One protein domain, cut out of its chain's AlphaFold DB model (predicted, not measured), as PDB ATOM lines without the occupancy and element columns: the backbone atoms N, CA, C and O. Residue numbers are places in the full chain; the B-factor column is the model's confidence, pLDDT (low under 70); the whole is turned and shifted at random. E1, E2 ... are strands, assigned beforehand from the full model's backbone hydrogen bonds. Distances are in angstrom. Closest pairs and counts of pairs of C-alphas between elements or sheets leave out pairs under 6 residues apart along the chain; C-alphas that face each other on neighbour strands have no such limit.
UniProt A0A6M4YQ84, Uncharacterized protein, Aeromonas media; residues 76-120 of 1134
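What this domain is: This is residues 76 to 120 of the 1134 residues of an uncharacterized protein of Aeromonas media (UniProt A0A6M4YQ84). One small, twisted sheet of three strands, two long ones side by side and a short one at an edge, makes the regular part of this domain; after it comes a stretch with no named element, residues 105 to 120, which loops at the end of E3 and then runs off as a tail. The sheet is a meander, each strand the antiparallel neighbour of the one before, in the order E1, E2, E3, and its strands are joined by two tight turns. The printed part has 45 residues, with no named helix and three strands, E1, E2 and E3 along the chain; these hold 20 residues, under half of those printed, and the class is all strand. The whole is only just loose, close to compact, with a radius of gyration of the C-alphas of 11.4 A and spans of 31 by 24 by 22 A.

How they stand to each other: Look first at E2, residues 87 to 94, the inner strand of the sheet, which bends by 55 degrees at residue 91. Its neighbour E3, residues 97 to 104, is an edge strand, antiparallel to E2 at 166 degrees; the two form a hairpin with a tight link. Their C-alphas 87 and 104 face each other at 4.2 A, and N 99 and O 92 are within hydrogen-bond range at 2.9 A, as are N 88 and O 103 at 3.0 A. The other edge strand is E1, residues 78 to 81, antiparallel to E2, also at 166 degrees. E1 and E2 form a hairpin too, with C-alphas 81 and 88 facing each other at 4.5 A, and N 80 and O 89 within hydrogen-bond range at 3.1 A. E1 and E3 are apart.

Where its parts are: Find C-alpha 78 at (-35.847, -46.699, 58.334), where E1 begins; it runs to C-alpha 81. After 5 residues between them, E2 begins at C-alpha 87, at (-34.159, -55.782, 47.826), and covers 20.6 A to C-alpha 94. Two residues lie between it and E3, which runs 21.1 A from C-alpha 97 to C-alpha 104 at (-34.390, -53.456, 44.280).

The domain as a whole: Compare Gly 95, between E2 and E3, with Gln 120, the last printed residue: their C-alphas are the two farthest apart, 32.8 A. The printed part has no cut, and both links between strands are tight. The mean pLDDT of the printed part is 78.6; look for values under 70 at residue 107, residues 109 to 113 and residue 115 of the model.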
ATOM      1  N   SER A  76     -32.248 -40.409  59.944       80.00
ATOM      2  CA  SER A  76     -31.959 -40.492  58.511       80.00
ATOM      3  C   SER A  76     -33.012 -41.303  57.756       80.00
ATOM      4  O   SER A  76     -33.748 -40.746  56.950       80.00
ATOM      5  N   GLN A  77     -33.121 -42.607  58.013       85.44
ATOM      6  CA  GLN A  77     -34.072 -43.478  57.321       85.44
ATOM      7  C   GLN A  77     -34.353 -44.744  58.124       85.44
ATOM      8  O   GLN A  77     -33.512 -45.179  58.912       85.44
ATOM      9  N   VAL A  78     -35.517 -45.344  57.881       89.12
ATOM     10  CA  VAL A  78     -35.847 -46.699  58.334       89.12
ATOM     11  C   VAL A  78     -35.786 -47.615  57.123       89.12
ATOM     12  O   VAL A  78     -36.443 -47.353  56.112       89.12
ATOM     13  N   ILE A  79     -34.966 -48.660  57.223       85.50
ATOM     14  CA  ILE A  79     -34.718 -49.594  56.134       85.50
ATOM     15  C   ILE A  79     -34.943 -51.024  56.618       85.50
ATOM     16  O   ILE A  79     -34.336 -51.446  57.600       85.50
ATOM     17  N   ALA A  80     -35.752 -51.773  55.874       85.31
ATOM     18  CA  ALA A  80     -35.764 -53.226  55.928       85.31
ATOM     19  C   ALA A  80     -35.080 -53.757  54.662       85.31
ATOM     20  O   ALA A  80     -35.508 -53.454  53.544       85.31
ATOM     21  N   GLN A  81     -33.989 -54.497  54.834       83.50
ATOM     22  CA  GLN A  81     -33.218 -55.117  53.756       83.50
ATOM     23  C   GLN A  81     -33.259 -56.631  53.921       83.50
ATOM     24  O   GLN A  81     -33.245 -57.142  55.040       83.50
ATOM     25  N   ASP A  82     -33.317 -57.340  52.797       79.94
ATOM     26  CA  ASP A  82     -33.030 -58.772  52.789       79.94
ATOM     27  C   ASP A  82     -31.576 -59.033  53.229       79.94
ATOM     28  O   ASP A  82     -30.725 -58.154  53.120       79.94
ATOM     29  N   VAL A  83     -31.264 -60.251  53.678       76.50
ATOM     30  CA  VAL A  83     -29.932 -60.652  54.174       76.50
ATOM     31  C   VAL A  83     -28.804 -60.444  53.156       76.50
ATOM     32  O   VAL A  83     -27.637 -60.382  53.533       76.50
ATOM     33  N   THR A  84     -29.141 -60.322  51.869       78.50
ATOM     34  CA  THR A  84     -28.201 -60.030  50.774       78.50
ATOM     35  C   THR A  84     -28.109 -58.543  50.406       78.50
ATOM     36  O   THR A  84     -27.310 -58.178  49.548       78.50
ATOM     37  N   ASN A  85     -28.930 -57.680  51.017       79.00
ATOM     38  CA  ASN A  85     -29.118 -56.255  50.703       79.00
ATOM     39  C   ASN A  85     -29.565 -55.948  49.256       79.00
ATOM     40  O   ASN A  85     -29.447 -54.813  48.800       79.00
ATOM     41  N   THR A  86     -30.107 -56.932  48.529       80.88
ATOM     42  CA  THR A  86     -30.502 -56.777  47.113       80.88
ATOM     43  C   THR A  86     -31.858 -56.080  46.937       80.88
ATOM     44  O   THR A  86     -32.038 -55.272  46.025       80.88
ATOM     45  N   TYR A  87     -32.816 -56.367  47.821       80.81
ATOM     46  CA  TYR A  87     -34.159 -55.782  47.826       80.81
ATOM     47  C   TYR A  87     -34.435 -55.106  49.158       80.81
ATOM     48  O   TYR A  87     -33.977 -55.565  50.209       80.81
ATOM     49  N   SER A  88     -35.199 -54.017  49.115       85.44
ATOM     50  CA  SER A  88     -35.515 -53.259  50.314       85.44
ATOM     51  C   SER A  88     -36.842 -52.530  50.216       85.44
ATOM     52  O   SER A  88     -37.299 -52.127  49.143       85.44
ATOM     53  N   THR A  89     -37.432 -52.313  51.383       85.69
ATOM     54  CA  THR A  89     -38.456 -51.300  51.585       85.69
ATOM     55  C   THR A  89     -37.891 -50.209  52.481       85.69
ATOM     56  O   THR A  89     -37.194 -50.472  53.469       85.69
ATOM     57  N   ARG A  90     -38.160 -48.955  52.112       87.56
ATOM     58  CA  ARG A  90     -37.684 -47.800  52.877       87.56
ATOM     59  C   ARG A  90     -38.743 -46.722  52.999       87.56
ATOM     60  O   ARG A  90     -39.515 -46.465  52.072       87.56
ATOM     61  N   MET A  91     -38.705 -46.059  54.148       89.12
ATOM     62  CA  MET A  91     -39.429 -44.823  54.410       89.12
ATOM     63  C   MET A  91     -38.414 -43.695  54.528       89.12
ATOM     64  O   MET A  91     -37.501 -43.754  55.358       89.12
ATOM     65  N   VAL A  92     -38.558 -42.686  53.674       87.06
ATOM     66  CA  VAL A  92     -37.652 -41.536  53.631       87.06
ATOM     67  C   VAL A  92     -38.444 -40.243  53.517       87.06
ATOM     68  O   VAL A  92     -39.379 -40.127  52.723       87.06
ATOM     69  N   VAL A  93     -38.047 -39.258  54.314       84.12
ATOM     70  CA  VAL A  93     -38.529 -37.882  54.198       84.12
ATOM     71  C   VAL A  93     -37.429 -37.080  53.518       84.12
ATOM     72  O   VAL A  93     -36.315 -37.005  54.034       84.12
ATOM     73  N   ALA A  94     -37.721 -36.521  52.343       81.69
ATOM     74  CA  ALA A  94     -36.772 -35.718  51.577       81.69
ATOM     75  C   ALA A  94     -37.448 -34.420  51.119       81.69
ATOM     76  O   ALA A  94     -38.404 -34.439  50.344       81.69
ATOM     77  N   GLY A  95     -36.965 -33.281  51.618       81.69
ATOM     78  CA  GLY A  95     -37.623 -31.993  51.393       81.69
ATOM     79  C   GLY A  95     -39.019 -31.951  52.028       81.69
ATOM     80  O   GLY A  95     -39.157 -32.238  53.215       81.69
ATOM     81  N   THR A  96     -40.046 -31.597  51.246       79.19
ATOM     82  CA  THR A  96     -41.448 -31.473  51.703       79.19
ATOM     83  C   THR A  96     -42.319 -32.693  51.390       79.19
ATOM     84  O   THR A  96     -43.517 -32.664  51.664       79.19
ATOM     85  N   VAL A  97     -41.754 -33.757  50.805       77.81
ATOM     86  CA  VAL A  97     -42.500 -34.954  50.384       77.81
ATOM     87  C   VAL A  97     -41.985 -36.188  51.127       77.81
ATOM     88  O   VAL A  97     -40.779 -36.416  51.248       77.81
ATOM     89  N   GLY A  98     -42.917 -36.989  51.647       81.25
ATOM     90  CA  GLY A  98     -42.637 -38.304  52.219       81.25
ATOM     91  C   GLY A  98     -42.753 -39.386  51.151       81.25
ATOM     92  O   GLY A  98     -43.782 -39.482  50.483       81.25
ATOM     93  N   TYR A  99     -41.715 -40.204  51.005       82.12
ATOM     94  CA  TYR A  99     -41.685 -41.290  50.032       82.12
ATOM     95  C   TYR A  99     -41.787 -42.645  50.731       82.12
ATOM     96  O   TYR A  99     -41.033 -42.947  51.661       82.12
ATOM     97  N   PHE A 100     -42.688 -43.479  50.217       86.00
ATOM     98  CA  PHE A 100     -42.762 -44.906  50.511       86.00
ATOM     99  C   PHE A 100     -42.301 -45.658  49.265       86.00
ATOM    100  O   PHE A 100     -42.954 -45.586  48.224       86.00
ATOM    101  N   GLN A 101     -41.148 -46.321  49.351       83.06
ATOM    102  CA  GLN A 101     -40.507 -46.978  48.209       83.06
ATOM    103  C   GLN A 101     -40.293 -48.463  48.492       83.06
ATOM    104  O   GLN A 101     -39.933 -48.848  49.610       83.06
ATOM    105  N   ALA A 102     -40.493 -49.286  47.466       81.75
ATOM    106  CA  ALA A 102     -40.285 -50.725  47.519       81.75
ATOM    107  C   ALA A 102     -39.762 -51.233  46.165       81.75
ATOM    108  O   ALA A 102     -40.321 -50.912  45.114       81.75
ATOM    109  N   GLY A 103     -38.682 -52.015  46.201       79.44
ATOM    110  CA  GLY A 103     -38.026 -52.531  44.997       79.44
ATOM    111  C   GLY A 103     -36.603 -53.033  45.251       79.44
ATOM    112  O   GLY A 103     -36.187 -53.212  46.401       79.44
ATOM    113  N   LYS A 104     -35.846 -53.278  44.174       79.62
ATOM    114  CA  LYS A 104     -34.390 -53.456  44.280       79.62
ATOM    115  C   LYS A 104     -33.743 -52.184  44.825       79.62
ATOM    116  O   LYS A 104     -34.247 -51.084  44.620       79.62
ATOM    117  N   VAL A 105     -32.613 -52.347  45.513       76.19
ATOM    118  CA  VAL A 105     -31.845 -51.229  46.099       76.19
ATOM    119  C   VAL A 105     -31.075 -50.428  45.027       76.19
ATOM    120  O   VAL A 105     -30.490 -49.388  45.330       76.19
ATOM    121  N   ASP A 106     -31.099 -50.865  43.762       74.38
ATOM    122  CA  ASP A 106     -30.598 -50.098  42.617       74.38
ATOM    123  C   ASP A 106     -31.605 -49.024  42.137       74.38
ATOM    124  O   ASP A 106     -32.718 -48.893  42.643       74.38
ATOM    125  N   ARG A 107     -31.178 -48.170  41.196       66.69
ATOM    126  CA  ARG A 107     -32.002 -47.072  40.650       66.69
ATOM    127  C   ARG A 107     -32.731 -47.445  39.356       66.69
ATOM    128  O   ARG A 107     -33.170 -46.539  38.649       66.69
ATOM    129  N   ASP A 108     -32.835 -48.729  39.015       70.88
ATOM    130  CA  ASP A 108     -33.560 -49.128  37.810       70.88
ATOM    131  C   ASP A 108     -35.072 -48.996  38.044       70.88
ATOM    132  O   ASP A 108     -35.633 -49.534  39.003       70.88
ATOM    133  N   VAL A 109     -35.732 -48.207  37.194       62.03
ATOM    134  CA  VAL A 109     -37.160 -47.875  37.317       62.03
ATOM    135  C   VAL A 109     -38.067 -48.956  36.740       62.03
ATOM    136  O   VAL A 109     -39.262 -48.945  37.030       62.03
ATOM    137  N   ALA A 110     -37.525 -49.893  35.957       64.12
ATOM    138  CA  ALA A 110     -38.308 -50.968  35.348       64.12
ATOM    139  C   ALA A 110     -38.834 -51.983  36.380       64.12
ATOM    140  O   ALA A 110     -39.873 -52.606  36.158       64.12
ATOM    141  N   ASP A 111     -38.174 -52.084  37.538       66.50
ATOM    142  CA  ASP A 111     -38.433 -53.127  38.538       66.50
ATOM    143  C   ASP A 111     -38.940 -52.579  39.889       66.50
ATOM    144  O   ASP A 111     -39.042 -53.323  40.872       66.50
ATOM    145  N   GLN A 112     -39.292 -51.288  39.960       68.31
ATOM    146  CA  GLN A 112     -39.879 -50.677  41.160       68.31
ATOM    147  C   GLN A 112     -41.337 -51.130  41.318       68.31
ATOM    148  O   GLN A 112     -42.159 -50.946  40.420       68.31
ATOM    149  N   LYS A 113     -41.682 -51.731  42.464       68.38
ATOM    150  CA  LYS A 113     -43.012 -52.318  42.699       68.38
ATOM    151  C   LYS A 113     -43.567 -51.870  44.046       68.38
ATOM    152  O   LYS A 113     -43.049 -52.253  45.088       68.38
ATOM    153  N   LEU A 114     -44.680 -51.133  44.028       75.75
ATOM    154  CA  LEU A 114     -45.471 -50.860  45.230       75.75
ATOM    155  C   LEU A 114     -46.504 -51.975  45.422       75.75
ATOM    156  O   LEU A 114     -47.455 -52.090  44.651       75.75
ATOM    157  N   ILE A 115     -46.310 -52.810  46.440       68.81
ATOM    158  CA  ILE A 115     -47.148 -53.989  46.685       68.81
ATOM    159  C   ILE A 115     -48.153 -53.670  47.798       68.81
ATOM    160  O   ILE A 115     -47.771 -53.508  48.954       68.81
ATOM    161  N   LEU A 116     -49.443 -53.603  47.451       74.38
ATOM    162  CA  LEU A 116     -50.558 -53.512  48.401       74.38
ATOM    163  C   LEU A 116     -51.239 -54.880  48.505       74.38
ATOM    164  O   LEU A 116     -52.265 -55.132  47.877       74.38
ATOM    165  N   SER A 117     -50.626 -55.788  49.259       75.62
ATOM    166  CA  SER A 117     -51.176 -57.118  49.520       75.62
ATOM    167  C   SER A 117     -51.721 -57.220  50.939       75.62
ATOM    168  O   SER A 117     -51.354 -56.458  51.833       75.62
ATOM    169  N   GLY A 118     -52.567 -58.217  51.163       70.88
ATOM    170  CA  GLY A 118     -52.809 -58.733  52.499       70.88
ATOM    171  C   GLY A 118     -51.538 -59.340  53.102       70.88
ATOM    172  O   GLY A 118     -50.496 -59.500  52.452       70.88
ATOM    173  N   TRP A 119     -51.627 -59.672  54.386       75.56
ATOM    174  CA  TRP A 119     -50.532 -60.268  55.142       75.56
ATOM    175  C   TRP A 119     -50.086 -61.591  54.500       75.56
ATOM    176  O   TRP A 119     -50.926 -62.398  54.096       75.56
ATOM    177  N   GLN A 120     -48.770 -61.800  54.379       80.12
ATOM    178  CA  GLN A 120     -48.165 -62.998  53.768       80.12
ATOM    179  C   GLN A 120     -48.640 -63.316  52.333       80.12
ATOM    180  O   GLN A 120     -48.737 -64.477  51.947       80.12
TER     181      GLN A 120